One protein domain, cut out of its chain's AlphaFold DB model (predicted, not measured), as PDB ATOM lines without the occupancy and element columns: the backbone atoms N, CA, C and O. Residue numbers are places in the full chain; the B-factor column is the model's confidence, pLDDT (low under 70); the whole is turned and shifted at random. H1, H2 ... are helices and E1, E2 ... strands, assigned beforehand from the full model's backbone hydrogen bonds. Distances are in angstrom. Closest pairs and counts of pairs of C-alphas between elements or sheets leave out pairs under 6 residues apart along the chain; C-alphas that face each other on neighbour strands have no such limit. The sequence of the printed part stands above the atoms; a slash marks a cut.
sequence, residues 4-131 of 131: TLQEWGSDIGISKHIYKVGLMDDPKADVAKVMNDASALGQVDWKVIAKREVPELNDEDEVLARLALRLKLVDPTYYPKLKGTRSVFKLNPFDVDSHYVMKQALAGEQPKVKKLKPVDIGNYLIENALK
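Overview. This is residues 4 to 131 of the 131 residues of an uncharacterized protein of Rhodospirillaceae bacterium (UniProt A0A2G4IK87). A small strand pair, E1 and E2, lies near the middle, with helix H5 near E1; H3 and H4 each pack on a different part of H5, and H1 lies beside E1. H4 runs away from H5 toward one end of the longest axis, H2 lies far out from the middle, and long loops link several of these parts. The printed part has 128 residues, with five named helices and two named strands in the order H1 E1 H2 H3 E2 H4 H5, and the sheet, E1 - E2, is antiparallel. The class is mostly helix, though under half of the residues are in named elements. The whole is compact, with a radius of gyration of the C-alphas of 15.3 A, and it spans 45 by 36 by 25 A.

Arrangement. H1, residues 4 to 11, comes closest to E1, residues 18 to 20, at the C-alphas of Gln 6 and Ile 18, 5.9 A apart. E1 and E2, residues 88 to 90, are antiparallel neighbours at 152 degrees; N 19 and O 89 are 3.0 A apart and N 89 and O 19 are 2.9 A apart, both within hydrogen-bond range. Residues 72 to 73 also pair with residues 89 to 90 of E2, antiparallel. H2, residues 31 to 37, touches no helix. H5, residues 118 to 129, and E1 are near each other. H3, residues 60 to 68, touches residues 125 to 129 of H5, about perpendicular at 79 degrees; the closest C-alphas, of Leu 67 and Ala 129, are 4.6 A apart. H4, residues 93 to 106, touches H5 with residues 93 to 99 alone, about perpendicular at 76 degrees; the closest C-alphas, of Val 96 and Tyr 124, are 6.5 A apart. H3 and H4 are apart. In H1, H2, H3, H4 and H5 every O i to N i+4 pair is within hydrogen-bond range.

Along the chain. H1 begins at C-alpha 4, (-4.670, 33.633, -46.789), and is 10.5 A long from first to last C-alpha. E1 measures 7.1 A, H2 9.9 A, H3 12.2 A and E2 7.0 A. H4, the longest helix by residues, measures 20.2 A and begins at C-alpha 93, (7.030, 19.380, -49.469). H5 measures 16.8 A and ends at C-alpha 129, (19.347, 30.376, -48.183).

Size, cuts and confidence. The two C-alphas farthest apart, of Pro 80 and Gly 108, are 46.3 A apart. The printed part has no cut and ends at residue 131, the chain's last residue. The links from H2 to H3, with 22 residues, H3 to E2, with 19, and H4 to H5, with 11, are long. The mean pLDDT of the printed part is 89.9, and no printed residue is under 70.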
ATOM      1  N   THR A   4      -3.946  32.978 -45.693       93.94
ATOM      2  CA  THR A   4      -4.670  33.633 -46.789       93.94
ATOM      3  C   THR A   4      -3.831  33.684 -48.066       93.94
ATOM      4  O   THR A   4      -4.331  33.407 -49.155       93.94
ATOM      5  N   LEU A   5      -2.523  33.954 -47.950       92.88
ATOM      6  CA  LEU A   5      -1.614  33.910 -49.096       92.88
ATOM      7  C   LEU A   5      -1.531  32.504 -49.701       92.88
ATOM      8  O   LEU A   5      -1.572  32.356 -50.918       92.88
ATOM      9  N   GLN A   6      -1.410  31.472 -48.865       94.94
ATOM     10  CA  GLN A   6      -1.305  30.084 -49.316       94.94
ATOM     11  C   GLN A   6      -2.594  29.572 -49.963       94.94
ATOM     12  O   GLN A   6      -2.522  28.866 -50.966       94.94
ATOM     13  N   GLU A   7      -3.753  29.942 -49.422       95.06
ATOM     14  CA  GLU A   7      -5.060  29.662 -50.026       95.06
ATOM     15  C   GLU A   7      -5.154  30.315 -51.402       95.06
ATOM     16  O   GLU A   7      -5.323  29.610 -52.393       95.06
ATOM     17  N   TRP A   8      -4.862  31.618 -51.490       93.69
ATOM     18  CA  TRP A   8      -4.812  32.314 -52.773       93.69
ATOM     19  C   TRP A   8      -3.864  31.632 -53.766       93.69
ATOM     20  O   TRP A   8      -4.242  31.414 -54.912       93.69
ATOM     21  N   GLY A   9      -2.654  31.259 -53.337       92.38
ATOM     22  CA  GLY A   9      -1.678  30.563 -54.177       92.38
ATOM     23  C   GLY A   9      -2.165  29.196 -54.666       92.38
ATOM     24  O   GLY A   9      -1.796  28.772 -55.762       92.38
ATOM     25  N   SER A  10      -2.997  28.509 -53.883       93.75
ATOM     26  CA  SER A  10      -3.672  27.278 -54.295       93.75
ATOM     27  C   SER A  10      -4.757  27.556 -55.337       93.75
ATOM     28  O   SER A  10      -4.797  26.866 -56.355       93.75
ATOM     29  N   ASP A  11      -5.583  28.581 -55.118       93.50
ATOM     30  CA  ASP A  11      -6.721  28.929 -55.981       93.50
ATOM     31  C   ASP A  11      -6.292  29.308 -57.402       93.50
ATOM     32  O   ASP A  11      -6.990  29.017 -58.371       93.50
ATOM     33  N   ILE A  12      -5.118  29.926 -57.542       91.38
ATOM     34  CA  ILE A  12      -4.569  30.332 -58.844       91.38
ATOM     35  C   ILE A  12      -3.585  29.314 -59.445       91.38
ATOM     36  O   ILE A  12      -2.890  29.622 -60.411       91.38
ATOM     37  N   GLY A  13      -3.483  28.114 -58.865       89.69
ATOM     38  CA  GLY A  13      -2.691  27.013 -59.423       89.69
ATOM     39  C   GLY A  13      -1.176  27.080 -59.184       89.69
ATOM     40  O   GLY A  13      -0.428  26.315 -59.796       89.69
ATOM     41  N   ILE A  14      -0.684  27.941 -58.284       90.81
ATOM     42  CA  ILE A  14       0.739  27.955 -57.906       90.81
ATOM     43  C   ILE A  14       1.042  26.770 -56.989       90.81
ATOM     44  O   ILE A  14       1.811  25.879 -57.364       90.81
ATOM     45  N   SER A  15       0.523  26.824 -55.759       92.06
ATOM     46  CA  SER A  15       0.659  25.846 -54.670       92.06
ATOM     47  C   SER A  15       0.197  26.489 -53.356       92.06
ATOM     48  O   SER A  15       0.440  27.672 -53.127       92.06
ATOM     49  N   LYS A  16      -0.323  25.679 -52.427       94.00
ATOM     50  CA  LYS A  16      -0.498  26.067 -51.013       94.00
ATOM     51  C   LYS A  16       0.817  26.171 -50.228       94.00
ATOM     52  O   LYS A  16       0.837  26.595 -49.081       94.00
ATOM     53  N   HIS A  17       1.932  25.745 -50.814       94.94
ATOM     54  CA  HIS A  17       3.255  25.757 -50.193       94.94
ATOM     55  C   HIS A  17       4.086  26.912 -50.740       94.94
ATOM     56  O   HIS A  17       5.083  26.712 -51.432       94.94
ATOM     57  N   ILE A  18       3.641  28.125 -50.427       94.75
ATOM     58  CA  ILE A  18       4.380  29.355 -50.697       94.75
ATOM     59  C   ILE A  18       4.741  30.054 -49.389       94.75
ATOM     60  O   ILE A  18       3.961  30.070 -48.429       94.75
ATOM     61  N   TYR A  19       5.955  30.594 -49.343       95.44
ATOM     62  CA  TYR A  19       6.542  31.167 -48.138       95.44
ATOM     63  C   TYR A  19       7.316  32.432 -48.481       95.44
ATOM     64  O   TYR A  19       8.039  32.463 -49.474       95.44
ATOM     65  N   LYS A  20       7.178  33.459 -47.636       94.62
ATOM     66  CA  LYS A  20       8.051  34.630 -47.679       94.62
ATOM     67  C   LYS A  20       9.304  34.356 -46.843       94.62
ATOM     68  O   LYS A  20       9.166  33.925 -45.696       94.62
ATOM     69  N   VAL A  21      10.472  34.621 -47.414       94.56
ATOM     70  CA  VAL A  21      11.790  34.583 -46.763       94.56
ATOM     71  C   VAL A  21      12.400  35.980 -46.852       94.56
ATOM     72  O   VAL A  21      12.135  36.683 -47.818       94.56
ATOM     73  N   GLY A  22      13.165  36.400 -45.853       92.38
ATOM     74  CA  GLY A  22      13.838  37.697 -45.855       92.38
ATOM     75  C   GLY A  22      14.850  37.798 -44.724       92.38
ATOM     76  O   GLY A  22      14.929  36.896 -43.882       92.38
ATOM     77  N   LEU A  23      15.599  38.893 -44.722       92.00
ATOM     78  CA  LEU A  23      16.587  39.241 -43.704       92.00
ATOM     79  C   LEU A  23      16.044  40.385 -42.835       92.00
ATOM     80  O   LEU A  23      15.168  41.137 -43.255       92.00
ATOM     81  N   MET A  24      16.510  40.484 -41.593       89.38
ATOM     82  CA  MET A  24      16.154  41.587 -40.706       89.38
ATOM     83  C   MET A  24      17.295  41.854 -39.731       89.38
ATOM     84  O   MET A  24      17.830  40.908 -39.155       89.38
ATOM     85  N   ASP A  25      17.592  43.134 -39.511       87.19
ATOM     86  CA  ASP A  25      18.705  43.571 -38.663       87.19
ATOM     87  C   ASP A  25      18.437  43.362 -37.167       87.19
ATOM     88  O   ASP A  25      19.355  43.092 -36.399       87.19
ATOM     89  N   ASP A  26      17.176  43.478 -36.732       86.69
ATOM     90  CA  ASP A  26      16.810  43.347 -35.320       86.69
ATOM     91  C   ASP A  26      16.430  41.891 -34.952       86.69
ATOM     92  O   ASP A  26      15.337  41.395 -35.280       86.69
ATOM     93  N   PRO A  27      17.280  41.171 -34.192       81.25
ATOM     94  CA  PRO A  27      16.981  39.817 -33.742       81.25
ATOM     95  C   PRO A  27      15.837  39.765 -32.714       81.25
ATOM     96  O   PRO A  27      15.243  38.699 -32.532       81.25
ATOM     97  N   LYS A  28      15.461  40.882 -32.084       84.12
ATOM     98  CA  LYS A  28      14.351  40.957 -31.118       84.12
ATOM     99  C   LYS A  28      13.045  41.450 -31.729       84.12
ATOM    100  O   LYS A  28      12.002  41.289 -31.097       84.12
ATOM    101  N   ALA A  29      13.076  41.989 -32.947       86.56
ATOM    102  CA  ALA A  29      11.874  42.453 -33.615       86.56
ATOM    103  C   ALA A  29      10.854  41.321 -33.793       86.56
ATOM    104  O   ALA A  29      11.169  40.210 -34.249       86.56
ATOM    105  N   ASP A  30       9.603  41.640 -33.465       90.62
ATOM    106  CA  ASP A  30       8.453  40.803 -33.774       90.62
ATOM    107  C   ASP A  30       8.119  40.946 -35.263       90.62
ATOM    108  O   ASP A  30       7.302  41.769 -35.680       90.62
ATOM    109  N   VAL A  31       8.794  40.134 -36.077       90.62
ATOM    110  CA  VAL A  31       8.640  40.118 -37.538       90.62
ATOM    111  C   VAL A  31       7.178  39.913 -37.939       90.62
ATOM    112  O   VAL A  31       6.719  40.527 -38.899       90.62
ATOM    113  N   ALA A  32       6.431  39.062 -37.223       91.88
ATOM    114  CA  ALA A  32       5.029  38.812 -37.546       91.88
ATOM    115  C   ALA A  32       4.209  40.089 -37.364       91.88
ATOM    116  O   ALA A  32       3.472  40.468 -38.272       91.88
ATOM    117  N   LYS A  33       4.383  40.775 -36.231       92.44
ATOM    118  CA  LYS A  33       3.716  42.051 -35.971       92.44
ATOM    119  C   LYS A  33       4.081  43.104 -37.015       92.44
ATOM    120  O   LYS A  33       3.180  43.658 -37.630       92.44
ATOM    121  N   VAL A  34       5.373  43.310 -37.287       91.25
ATOM    122  CA  VAL A  34       5.844  44.274 -38.300       91.25
ATOM    123  C   VAL A  34       5.193  44.013 -39.660       91.25
ATOM    124  O   VAL A  34       4.706  44.931 -40.314       91.25
ATOM    125  N   MET A  35       5.139  42.749 -40.082       90.62
ATOM    126  CA  MET A  35       4.522  42.367 -41.351       90.62
ATOM    127  C   MET A  35       3.005  42.572 -41.383       90.62
ATOM    128  O   MET A  35       2.471  42.962 -42.422       90.62
ATOM    129  N   ASN A  36       2.319  42.285 -40.276       93.19
ATOM    130  CA  ASN A  36       0.873  42.450 -40.159       93.19
ATOM    131  C   ASN A  36       0.477  43.927 -40.130       93.19
ATOM    132  O   ASN A  36      -0.417  44.323 -40.871       93.19
ATOM    133  N   ASP A  37       1.193  44.745 -39.357       93.50
ATOM    134  CA  ASP A  37       0.968  46.190 -39.265       93.50
ATOM    135  C   ASP A  37       1.202  46.866 -40.629       93.50
ATOM    136  O   ASP A  37       0.430  47.725 -41.049       93.50
ATOM    137  N   ALA A  38       2.215  46.414 -41.377       89.44
ATOM    138  CA  ALA A  38       2.496  46.889 -42.733       89.44
ATOM    139  C   ALA A  38       1.552  46.318 -43.810       89.44
ATOM    140  O   ALA A  38       1.698  46.661 -44.984       89.44
ATOM    141  N   SER A  39       0.622  45.421 -43.454       89.12
ATOM    142  CA  SER A  39      -0.228  44.690 -44.408       89.12
ATOM    143  C   SER A  39       0.578  44.099 -45.572       89.12
ATOM    144  O   SER A  39       0.215  44.233 -46.745       89.12
ATOM    145  N   ALA A  40       1.725  43.482 -45.267       86.06
ATOM    146  CA  ALA A  40       2.662  43.020 -46.283       86.06
ATOM    147  C   ALA A  40       1.976  42.047 -47.262       86.06
ATOM    148  O   ALA A  40       1.316  41.096 -46.845       86.06
ATOM    149  N   LEU A  41       2.132  42.283 -48.573       86.50
ATOM    150  CA  LEU A  41       1.421  41.562 -49.651       86.50
ATOM    151  C   LEU A  41      -0.117  41.608 -49.536       86.50
ATOM    152  O   LEU A  41      -0.814  40.683 -49.964       86.50
ATOM    153  N   GLY A  42      -0.651  42.660 -48.915       87.56
ATOM    154  CA  GLY A  42      -2.077  42.798 -48.628       87.56
ATOM    155  C   GLY A  42      -2.599  41.771 -47.621       87.56
ATOM    156  O   GLY A  42      -3.793  41.486 -47.629       87.56
ATOM    157  N   GLN A  43      -1.718  41.170 -46.812       91.00
ATOM    158  CA  GLN A  43      -2.070  40.165 -45.806       91.00
ATOM    159  C   GLN A  43      -1.757  40.663 -44.395       91.00
ATOM    160  O   GLN A  43      -0.782  41.385 -44.188       91.00
ATOM    161  N   VAL A  44      -2.565  40.220 -43.430       93.88
ATOM    162  CA  VAL A  44      -2.502  40.618 -42.008       93.88
ATOM    163  C   VAL A  44      -2.518  39.417 -41.050       93.88
ATOM    164  O   VAL A  44      -2.738  39.559 -39.851       93.88
ATOM    165  N   ASP A  45      -2.306  38.208 -41.574       95.12
ATOM    166  CA  ASP A  45      -2.299  36.939 -40.835       95.12
ATOM    167  C   ASP A  45      -0.912  36.263 -40.836       95.12
ATOM    168  O   ASP A  45      -0.783  35.035 -40.757       95.12
ATOM    169  N   TRP A  46       0.146  37.065 -40.946       95.31
ATOM    170  CA  TRP A  46       1.527  36.610 -40.964       95.31
ATOM    171  C   TRP A  46       1.936  35.959 -39.646       95.31
ATOM    172  O   TRP A  46       1.701  36.471 -38.553       95.31
ATOM    173  N   LYS A  47       2.618  34.821 -39.782       95.81
ATOM    174  CA  LYS A  47       3.238  34.048 -38.705       95.81
ATOM    175  C   LYS A  47       4.677  33.710 -39.067       95.81
ATOM    176  O   LYS A  47       4.942  33.227 -40.174       95.81
ATOM    177  N   VAL A  48       5.598  33.894 -38.130       95.44
ATOM    178  CA  VAL A  48       6.971  33.392 -38.261       95.44
ATOM    179  C   VAL A  48       6.969  31.896 -37.963       95.44
ATOM    180  O   VAL A  48       6.445  31.468 -36.940       95.44
ATOM    181  N   ILE A  49       7.527  31.097 -38.872       95.69
ATOM    182  CA  ILE A  49       7.616  29.635 -38.709       95.69
ATOM    183  C   ILE A  49       9.019  29.160 -38.347       95.69
ATOM    184  O   ILE A  49       9.158  28.098 -37.754       95.69
ATOM    185  N   ALA A  50      10.041  29.945 -38.680       95.19
ATOM    186  CA  ALA A  50      11.413  29.770 -38.231       95.19
ATOM    187  C   ALA A  50      12.139  31.118 -38.307       95.19
ATOM    188  O   ALA A  50      11.794  31.964 -39.135       95.19
ATOM    189  N   LYS A  51      13.140  31.290 -37.447       94.31
ATOM    190  CA  LYS A  51      14.072  32.418 -37.414       94.31
ATOM    191  C   LYS A  51      15.441  31.862 -37.030       94.31
ATOM    192  O   LYS A  51      15.514  30.951 -36.206       94.31
ATOM    193  N   ARG A  52      16.506  32.390 -37.626       93.50
ATOM    194  CA  ARG A  52      17.890  32.064 -37.276       93.50
ATOM    195  C   ARG A  52      18.712  33.337 -37.365       93.50
ATOM    196  O   ARG A  52      18.591  34.061 -38.346       93.50
ATOM    197  N   GLU A  53      19.500  33.599 -36.335       91.38
ATOM    198  CA  GLU A  53      20.470  34.689 -36.337       91.38
ATOM    199  C   GLU A  53      21.689  34.271 -37.160       91.38
ATOM    200  O   GLU A  53      22.188  33.154 -37.001       91.38
ATOM    201  N   VAL A  54      22.124  35.142 -38.072       88.94
ATOM    202  CA  VAL A  54      23.270  34.887 -38.950       88.94
ATOM    203  C   VAL A  54      24.110  36.163 -39.042       88.94
ATOM    204  O   VAL A  54      23.864  36.979 -39.924       88.94
ATOM    205  N   PRO A  55      25.082  36.355 -38.129       83.31
ATOM    206  CA  PRO A  55      25.817  37.619 -37.992       83.31
ATOM    207  C   PRO A  55      26.643  38.026 -39.219       83.31
ATOM    208  O   PRO A  55      27.023  39.183 -39.350       83.31
ATOM    209  N   GLU A  56      26.964  37.073 -40.094       83.94
ATOM    210  CA  GLU A  56      27.829  37.281 -41.262       83.94
ATOM    211  C   GLU A  56      27.056  37.708 -42.525       83.94
ATOM    212  O   GLU A  56      27.672  37.982 -43.553       83.94
ATOM    213  N   LEU A  57      25.718  37.761 -42.472       84.50
ATOM    214  CA  LEU A  57      24.865  38.130 -43.602       84.50
ATOM    215  C   LEU A  57      24.222  39.497 -43.386       84.50
ATOM    216  O   LEU A  57      23.390  39.654 -42.497       84.50
ATOM    217  N   ASN A  58      24.554  40.438 -44.271       84.25
ATOM    218  CA  ASN A  58      24.033  41.808 -44.249       84.25
ATOM    219  C   ASN A  58      23.298  42.199 -45.545       84.25
ATOM    220  O   ASN A  58      22.786  43.310 -45.639       84.25
ATOM    221  N   ASP A  59      23.260  41.317 -46.550       89.75
ATOM    222  CA  ASP A  59      22.619  41.574 -47.842       89.75
ATOM    223  C   ASP A  59      21.435  40.616 -48.054       89.75
ATOM    224  O   ASP A  59      21.609  39.409 -48.240       89.75
ATOM    225  N   GLU A  60      20.212  41.154 -48.009       90.94
ATOM    226  CA  GLU A  60      18.995  40.377 -48.263       90.94
ATOM    227  C   GLU A  60      18.930  39.878 -49.714       90.94
ATOM    228  O   GLU A  60      18.535  38.733 -49.944       90.94
ATOM    229  N   ASP A  61      19.328  40.692 -50.695       91.25
ATOM    230  CA  ASP A  61      19.231  40.330 -52.111       91.25
ATOM    231  C   ASP A  61      20.162  39.158 -52.439       91.25
ATOM    232  O   ASP A  61      19.781  38.260 -53.197       91.25
ATOM    233  N   GLU A  62      21.340  39.100 -51.813       91.25
ATOM    234  CA  GLU A  62      22.249  37.959 -51.934       91.25
ATOM    235  C   GLU A  62      21.613  36.667 -51.392       91.25
ATOM    236  O   GLU A  62      21.629  35.626 -52.059       91.25
ATOM    237  N   VAL A  63      20.996  36.727 -50.208       91.88
ATOM    238  CA  VAL A  63      20.303  35.584 -49.585       91.88
ATOM    239  C   VAL A  63      19.159  35.087 -50.470       91.88
ATOM    240  O   VAL A  63      19.001  33.881 -50.691       91.88
ATOM    241  N   LEU A  64      18.363  36.012 -51.009       92.69
ATOM    242  CA  LEU A  64      17.253  35.690 -51.901       92.69
ATOM    243  C   LEU A  64      17.741  35.115 -53.237       92.69
ATOM    244  O   LEU A  64      17.126  34.175 -53.748       92.69
ATOM    245  N   ALA A  65      18.850  35.621 -53.781       92.00
ATOM    246  CA  ALA A  65      19.459  35.105 -55.003       92.00
ATOM    247  C   ALA A  65      19.976  33.671 -54.820       92.00
ATOM    248  O   ALA A  65      19.661  32.806 -55.640       92.00
ATOM    249  N   ARG A  66      20.688  33.384 -53.720       92.38
ATOM    250  CA  ARG A  66      21.135  32.021 -53.372       92.38
ATOM    251  C   ARG A  66      19.951  31.063 -53.261       92.38
ATOM    252  O   ARG A  66      19.952  29.987 -53.862       92.38
ATOM    253  N   LEU A  67      18.891  31.490 -52.571       93.25
ATOM    254  CA  LEU A  67      17.678  30.693 -52.425       93.25
ATOM    255  C   LEU A  67      16.979  30.443 -53.773       93.25
ATOM    256  O   LEU A  67      16.490  29.338 -54.009       93.25
ATOM    257  N   ALA A  68      16.971  31.422 -54.681       92.50
ATOM    258  CA  ALA A  68      16.380  31.300 -56.015       92.50
ATOM    259  C   ALA A  68      17.114  30.305 -56.934       92.50
ATOM    260  O   ALA A  68      16.504  29.777 -57.863       92.50
ATOM    261  N   LEU A  69      18.387  29.990 -56.664       92.31
ATOM    262  CA  LEU A  69      19.112  28.917 -57.362       92.31
ATOM    263  C   LEU A  69      18.617  27.514 -56.970       92.31
ATOM    264  O   LEU A  69      18.886  26.541 -57.674       92.31
ATOM    265  N   ARG A  70      17.929  27.392 -55.828       90.69
ATOM    266  CA  ARG A  70      17.477  26.114 -55.252       90.69
ATOM    267  C   ARG A  70      15.964  25.953 -55.285       90.69
ATOM    268  O   ARG A  70      15.472  24.844 -55.471       90.69
ATOM    269  N   LEU A  71      15.230  27.044 -55.092       92.94
ATOM    270  CA  LEU A  71      13.778  27.059 -55.015       92.94
ATOM    271  C   LEU A  71      13.175  27.968 -56.072       92.94
ATOM    272  O   LEU A  71      13.717  29.010 -56.435       92.94
ATOM    273  N   LYS A  72      11.977  27.597 -56.521       92.44
ATOM    274  CA  LYS A  72      11.249  28.379 -57.512       92.44
ATOM    275  C   LYS A  72      10.724  29.668 -56.885       92.44
ATOM    276  O   LYS A  72       9.784  29.637 -56.089       92.44
ATOM    277  N   LEU A  73      11.294  30.797 -57.294       92.50
ATOM    278  CA  LEU A  73      10.752  32.115 -56.986       92.50
ATOM    279  C   LEU A  73       9.369  32.274 -57.638       92.50
ATOM    280  O   LEU A  73       9.162  31.901 -58.797       92.50
ATOM    281  N   VAL A  74       8.407  32.810 -56.889       90.50
ATOM    282  CA  VAL A  74       7.096  33.163 -57.431       90.50
ATOM    283  C   VAL A  74       7.211  34.535 -58.076       90.50
ATOM    284  O   VAL A  74       7.314  35.544 -57.385       90.50
ATOM    285  N   ASP A  75       7.218  34.555 -59.406       84.19
ATOM    286  CA  ASP A  75       7.464  35.766 -60.183       84.19
ATOM    287  C   ASP A  75       6.288  36.765 -60.077       84.19
ATOM    288  O   ASP A  75       5.174  36.467 -60.529       84.19
ATOM    289  N   PRO A  76       6.520  37.968 -59.520       84.75
ATOM    290  CA  PRO A  76       5.505  39.013 -59.388       84.75
ATOM    291  C   PRO A  76       4.911  39.509 -60.704       84.75
ATOM    292  O   PRO A  76       3.831  40.096 -60.701       84.75
ATOM    293  N   THR A  77       5.611  39.306 -61.819       84.62
ATOM    294  CA  THR A  77       5.180  39.730 -63.156       84.62
ATOM    295  C   THR A  77       3.905  39.004 -63.569       84.62
ATOM    296  O   THR A  77       2.984  39.619 -64.101       84.62
ATOM    297  N   TYR A  78       3.822  37.707 -63.265       83.69
ATOM    298  CA  TYR A  78       2.645  36.885 -63.556       83.69
ATOM    299  C   TYR A  78       1.558  37.018 -62.486       83.69
ATOM    300  O   TYR A  78       0.402  36.679 -62.734       83.69
ATOM    301  N   TYR A  79       1.911  37.524 -61.299       85.62
ATOM    302  CA  TYR A  79       1.021  37.562 -60.146       85.62
ATOM    303  C   TYR A  79       0.958  38.963 -59.526       85.62
ATOM    304  O   TYR A  79       1.712  39.265 -58.597       85.62
ATOM    305  N   PRO A  80      -0.002  39.809 -59.958       81.75
ATOM    306  CA  PRO A  80      -0.095  41.207 -59.532       81.75
ATOM    307  C   PRO A  80      -0.160  41.423 -58.015       81.75
ATOM    308  O   PRO A  80       0.318  42.445 -57.529       81.75
ATOM    309  N   LYS A  81      -0.696  40.461 -57.246       81.69
ATOM    310  CA  LYS A  81      -0.732  40.533 -55.772       81.69
ATOM    311  C   LYS A  81       0.655  40.527 -55.115       81.69
ATOM    312  O   LYS A  81       0.778  40.926 -53.964       81.69
ATOM    313  N   LEU A  82       1.682  40.069 -55.828       82.94
ATOM    314  CA  LEU A  82       3.066  40.009 -55.350       82.94
ATOM    315  C   LEU A  82       3.925  41.159 -55.889       82.94
ATOM    316  O   LEU A  82       5.132  41.200 -55.639       82.94
ATOM    317  N   LYS A  83       3.330  42.085 -56.653       75.81
ATOM    318  CA  LYS A  83       4.048  43.178 -57.312       75.81
ATOM    319  C   LYS A  83       4.889  43.959 -56.299       75.81
ATOM    320  O   LYS A  83       4.395  44.373 -55.257       75.81
ATOM    321  N   GLY A  84       6.170  44.146 -56.622       70.56
ATOM    322  CA  GLY A  84       7.127  44.842 -55.757       70.56
ATOM    323  C   GLY A  84       7.810  43.969 -54.700       70.56
ATOM    324  O   GLY A  84       8.541  44.507 -53.877       70.56
ATOM    325  N   THR A  85       7.630  42.643 -54.715       76.44
ATOM    326  CA  THR A  85       8.334  41.742 -53.782       76.44
ATOM    327  C   THR A  85       9.093  40.626 -54.482       76.44
ATOM    328  O   THR A  85       8.589  40.021 -55.412       76.44
ATOM    329  N   ARG A  86      10.305  40.314 -54.013       75.06
ATOM    330  CA  ARG A  86      11.158  39.234 -54.555       75.06
ATOM    331  C   ARG A  86      11.425  38.109 -53.553       75.06
ATOM    332  O   ARG A  86      12.348  37.328 -53.710       75.06
ATOM    333  N   SER A  87      10.604  38.029 -52.511       88.88
ATOM    334  CA  SER A  87      10.861  37.193 -51.334       88.88
ATOM    335  C   SER A  87       9.929  35.989 -51.199       88.88
ATOM    336  O   SER A  87       9.979  35.303 -50.182       88.88
ATOM    337  N   VAL A  88       9.049  35.726 -52.173       93.56
ATOM    338  CA  VAL A  88       8.070  34.629 -52.097       93.56
ATOM    339  C   VAL A  88       8.528  33.438 -52.926       93.56
ATOM    340  O   VAL A  88       8.650  33.528 -54.144       93.56
ATOM    341  N   PHE A  89       8.710  32.295 -52.272       95.06
ATOM    342  CA  PHE A  89       9.178  31.062 -52.897       95.06
ATOM    343  C   PHE A  89       8.109  29.982 -52.848       95.06
ATOM    344  O   PHE A  89       7.425  29.809 -51.833       95.06
ATOM    345  N   LYS A  90       7.998  29.229 -53.943       94.56
ATOM    346  CA  LYS A  90       7.250  27.979 -54.008       94.56
ATOM    347  C   LYS A  90       8.145  26.840 -53.540       94.56
ATOM    348  O   LYS A  90       9.255  26.659 -54.033       94.56
ATOM    349  N   LEU A  91       7.600  26.042 -52.635       94.75
ATOM    350  CA  LEU A  91       8.236  24.864 -52.073       94.75
ATOM    351  C   LEU A  91       7.456  23.609 -52.463       94.75
ATOM    352  O   LEU A  91       6.223  23.595 -52.431       94.75
ATOM    353  N   ASN A  92       8.177  22.541 -52.783       93.12
ATOM    354  CA  ASN A  92       7.618  21.201 -52.846       93.12
ATOM    355  C   ASN A  92       7.877  20.495 -51.500       93.12
ATOM    356  O   ASN A  92       9.037  20.338 -51.123       93.12
ATOM    357  N   PRO A  93       6.842  20.069 -50.750       90.38
ATOM    358  CA  PRO A  93       7.030  19.380 -49.469       90.38
ATOM    359  C   PRO A  93       7.905  18.128 -49.565       90.38
ATOM    360  O   PRO A  93       8.652  17.840 -48.635       90.38
ATOM    361  N   PHE A  94       7.864  17.430 -50.703       91.25
ATOM    362  CA  PHE A  94       8.678  16.239 -50.932       91.25
ATOM    363  C   PHE A  94      10.187  16.524 -50.864       91.25
ATOM    364  O   PHE A  94      10.955  15.690 -50.383       91.25
ATOM    365  N   ASP A  95      10.618  17.715 -51.290       92.31
ATOM    366  CA  ASP A  95      12.028  18.115 -51.242       92.31
ATOM    367  C   ASP A  95      12.483  18.315 -49.789       92.31
ATOM    368  O   ASP A  95      13.619  18.002 -49.433       92.31
ATOM    369  N   VAL A  96      11.570  18.777 -48.926       92.12
ATOM    370  CA  VAL A  96      11.812  18.922 -47.487       92.12
ATOM    371  C   VAL A  96      11.945  17.550 -46.835       92.12
ATOM    372  O   VAL A  96      12.907  17.312 -46.105       92.12
ATOM    373  N   ASP A  97      11.016  16.633 -47.121       91.06
ATOM    374  CA  ASP A  97      11.071  15.258 -46.613       91.06
ATOM    375  C   ASP A  97      12.375  14.568 -47.028       91.06
ATOM    376  O   ASP A  97      13.101  14.041 -46.180       91.06
ATOM    377  N   SER A  98      12.719  14.648 -48.315       90.69
ATOM    378  CA  SER A  98      13.945  14.069 -48.870       90.69
ATOM    379  C   SER A  98      15.200  14.641 -48.210       90.69
ATOM    380  O   SER A  98      16.111  13.891 -47.858       90.69
ATOM    381  N   HIS A  99      15.237  15.956 -47.970       91.06
ATOM    382  CA  HIS A  99      16.348  16.611 -47.277       91.06
ATOM    383  C   HIS A  99      16.544  16.085 -45.854       91.06
ATOM    384  O   HIS A  99      17.674  15.806 -45.453       91.06
ATOM    385  N   TYR A 100      15.463  15.901 -45.091       90.00
ATOM    386  CA  TYR A 100      15.561  15.377 -43.725       90.00
ATOM    387  C   TYR A 100      15.932  13.894 -43.683       90.00
ATOM    388  O   TYR A 100      16.764  13.512 -42.860       90.00
ATOM    389  N   VAL A 101      15.373  13.074 -44.575       90.19
ATOM    390  CA  VAL A 101      15.727  11.650 -44.698       90.19
ATOM    391  C   VAL A 101      17.211  11.496 -45.041       90.19
ATOM    392  O   VAL A 101      17.915  10.720 -44.396       90.19
ATOM    393  N   MET A 102      17.715  12.284 -45.995       89.25
ATOM    394  CA  MET A 102      19.132  12.284 -46.364       89.25
ATOM    395  C   MET A 102      20.023  12.749 -45.205       89.25
ATOM    396  O   MET A 102      21.049  12.131 -44.934       89.25
ATOM    397  N   LYS A 103      19.625  13.801 -44.478       88.38
ATOM    398  CA  LYS A 103      20.369  14.303 -43.311       88.38
ATOM    399  C   LYS A 103      20.476  13.251 -42.200       88.38
ATOM    400  O   LYS A 103      21.546  13.111 -41.620       88.38
ATOM    401  N   GLN A 104      19.406  12.493 -41.939       87.31
ATOM    402  CA  GLN A 104      19.411  11.378 -40.979       87.31
ATOM    403  C   GLN A 104      20.331  10.242 -41.431       87.31
ATOM    404  O   GLN A 104      21.155   9.773 -40.651       87.31
ATOM    405  N   ALA A 105      20.243   9.853 -42.707       88.38
ATOM    406  CA  ALA A 105      21.094   8.808 -43.268       88.38
ATOM    407  C   ALA A 105      22.587   9.164 -43.155       88.38
ATOM    408  O   ALA A 105      23.394   8.332 -42.746       88.38
ATOM    409  N   LEU A 106      22.951  10.416 -43.455       89.88
ATOM    410  CA  LEU A 106      24.325  10.913 -43.326       89.88
ATOM    411  C   LEU A 106      24.802  11.003 -41.868       89.88
ATOM    412  O   LEU A 106      25.998  10.897 -41.617       89.88
ATOM    413  N   ALA A 107      23.886  11.174 -40.912       90.69
ATOM    414  CA  ALA A 107      24.187  11.161 -39.482       90.69
ATOM    415  C   ALA A 107      24.297   9.739 -38.890       90.69
ATOM    416  O   ALA A 107      24.537   9.594 -37.694       90.69
ATOM    417  N   GLY A 108      24.112   8.688 -39.701       86.94
ATOM    418  CA  GLY A 108      24.086   7.299 -39.232       86.94
ATOM    419  C   GLY A 108      22.813   6.927 -38.462       86.94
ATOM    420  O   GLY A 108      22.755   5.871 -37.833       86.94
ATOM    421  N   GLU A 109      21.786   7.779 -38.503       87.12
ATOM    422  CA  GLU A 109      20.480   7.509 -37.907       87.12
ATOM    423  C   GLU A 109      19.624   6.647 -38.846       87.12
ATOM    424  O   GLU A 109      19.768   6.686 -40.069       87.12
ATOM    425  N   GLN A 110      18.672   5.887 -38.289       80.69
ATOM    426  CA  GLN A 110      17.677   5.193 -39.110       80.69
ATOM    427  C   GLN A 110      16.750   6.218 -39.786       80.69
ATOM    428  O   GLN A 110      16.013   6.906 -39.069       80.69
ATOM    429  N   PRO A 111      16.720   6.301 -41.131       80.75
ATOM    430  CA  PRO A 111      15.926   7.306 -41.821       80.75
ATOM    431  C   PRO A 111      14.436   7.035 -41.622       80.75
ATOM    432  O   PRO A 111      13.942   5.945 -41.924       80.75
ATOM    433  N   LYS A 112      13.703   8.025 -41.115       80.00
ATOM    434  CA  LYS A 112      12.255   7.934 -40.906       80.00
ATOM    435  C   LYS A 112      11.571   9.153 -41.496       80.00
ATOM    436  O   LYS A 112      11.879  10.289 -41.142       80.00
ATOM    437  N   VAL A 113      10.576   8.901 -42.344       77.12
ATOM    438  CA  VAL A 113       9.676   9.950 -42.824       77.12
ATOM    439  C   VAL A 113       8.834  10.419 -41.640       77.12
ATOM    440  O   VAL A 113       8.010   9.675 -41.106       77.12
ATOM    441  N   LYS A 114       9.072  11.650 -41.192       79.31
ATOM    442  CA  LYS A 114       8.273  12.306 -40.153       79.31
ATOM    443  C   LYS A 114       7.221  13.195 -40.800       79.31
ATOM    444  O   LYS A 114       7.432  13.745 -41.871       79.31
ATOM    445  N   LYS A 115       6.102  13.409 -40.108       86.38
ATOM    446  CA  LYS A 115       5.134  14.434 -40.517       86.38
ATOM    447  C   LYS A 115       5.796  15.814 -40.441       86.38
ATOM    448  O   LYS A 115       6.170  16.239 -39.346       86.38
ATOM    449  N   LEU A 116       5.896  16.505 -41.577       88.44
ATOM    450  CA  LEU A 116       6.459  17.855 -41.654       88.44
ATOM    451  C   LEU A 116       5.694  18.835 -40.765       88.44
ATOM    452  O   LEU A 116       4.475  18.996 -40.885       88.44
ATOM    453  N   LYS A 117       6.428  19.523 -39.891       92.38
ATOM    454  CA  LYS A 117       5.924  20.661 -39.122       92.38
ATOM    455  C   LYS A 117       6.285  21.969 -39.839       92.38
ATOM    456  O   LYS A 117       7.275  22.015 -40.568       92.38
ATOM    457  N   PRO A 118       5.561  23.076 -39.589       93.12
ATOM    458  CA  PRO A 118       5.914  24.378 -40.161       93.12
ATOM    459  C   PRO A 118       7.357  24.811 -39.853       93.12
ATOM    460  O   PRO A 118       8.014  25.399 -40.707       93.12
ATOM    461  N   VAL A 119       7.874  24.464 -38.669       94.00
ATOM    462  CA  VAL A 119       9.263  24.766 -38.289       94.00
ATOM    463  C   VAL A 119      10.287  24.007 -39.136       94.00
ATOM    464  O   VAL A 119      11.340  24.554 -39.444       94.00
ATOM    465  N   ASP A 120       9.976  22.779 -39.568       93.56
ATOM    466  CA  ASP A 120      10.853  21.996 -40.448       93.56
ATOM    467  C   ASP A 120      10.971  22.677 -41.819       93.56
ATOM    468  O   ASP A 120      12.059  22.819 -42.368       93.56
ATOM    469  N   ILE A 121       9.852  23.188 -42.336       94.88
ATOM    470  CA  ILE A 121       9.822  23.948 -43.587       94.88
ATOM    471  C   ILE A 121      10.635  25.240 -43.465       94.88
ATOM    472  O   ILE A 121      11.453  25.542 -44.332       94.88
ATOM    473  N   GLY A 122      10.433  25.995 -42.384       95.06
ATOM    474  CA  GLY A 122      11.182  27.227 -42.148       95.06
ATOM    475  C   GLY A 122      12.690  26.979 -42.031       95.06
ATOM    476  O   GLY A 122      13.477  27.691 -42.646       95.06
ATOM    477  N   ASN A 123      13.094  25.929 -41.313       95.31
ATOM    478  CA  ASN A 123      14.500  25.541 -41.198       95.31
ATOM    479  C   ASN A 123      15.097  25.098 -42.534       95.31
ATOM    480  O   ASN A 123      16.224  25.475 -42.832       95.31
ATOM    481  N   TYR A 124      14.356  24.342 -43.346       95.12
ATOM    482  CA  TYR A 124      14.794  23.963 -44.688       95.12
ATOM    483  C   TYR A 124      15.036  25.189 -45.577       95.12
ATOM    484  O   TYR A 124      16.068  25.270 -46.240       95.12
ATOM    485  N   LEU A 125      14.120  26.165 -45.564       95.38
ATOM    486  CA  LEU A 125      14.278  27.410 -46.322       95.38
ATOM    487  C   LEU A 125      15.522  28.183 -45.872       95.38
ATOM    488  O   LEU A 125      16.316  28.587 -46.715       95.38
ATOM    489  N   ILE A 126      15.724  28.326 -44.559       94.62
ATOM    490  CA  ILE A 126      16.912  28.980 -44.000       94.62
ATOM    491  C   ILE A 126      18.181  28.219 -44.407       94.62
ATOM    492  O   ILE A 126      19.105  28.818 -44.933       94.62
ATOM    493  N   GLU A 127      18.238  26.896 -44.229       94.12
ATOM    494  CA  GLU A 127      19.418  26.097 -44.588       94.12
ATOM    495  C   GLU A 127      19.786  26.200 -46.075       94.12
ATOM    496  O   GLU A 127      20.968  26.143 -46.397       94.12
ATOM    497  N   ASN A 128      18.811  26.353 -46.976       93.56
ATOM    498  CA  ASN A 128      19.080  26.546 -48.404       93.56
ATOM    499  C   ASN A 128      19.427  27.992 -48.768       93.56
ATOM    500  O   ASN A 128      20.102  28.199 -49.767       93.56
ATOM    501  N   ALA A 129      18.991  28.975 -47.980       91.75
ATOM    502  CA  ALA A 129      19.347  30.376 -48.183       91.75
ATOM    503  C   ALA A 129      20.781  30.695 -47.703       91.75
ATOM    504  O   ALA A 129      21.392  31.657 -48.159       91.75
ATOM    505  N   LEU A 130      21.317  29.881 -46.784       89.94
ATOM    506  CA  LEU A 130      22.665  30.029 -46.215       89.94
ATOM    507  C   LEU A 130      23.764  29.252 -46.956       89.94
ATOM    508  O   LEU A 130      24.932  29.395 -46.605       89.94
ATOM    509  N   LYS A 131      23.399  28.413 -47.924       83.38
ATOM    510  CA  LYS A 131      24.331  27.625 -48.743       83.38
ATOM    511  C   LYS A 131      24.599  28.306 -50.074       83.38
ATOM    512  O   LYS A 131      25.707  28.084 -50.598       83.38
TER     513      LYS A 131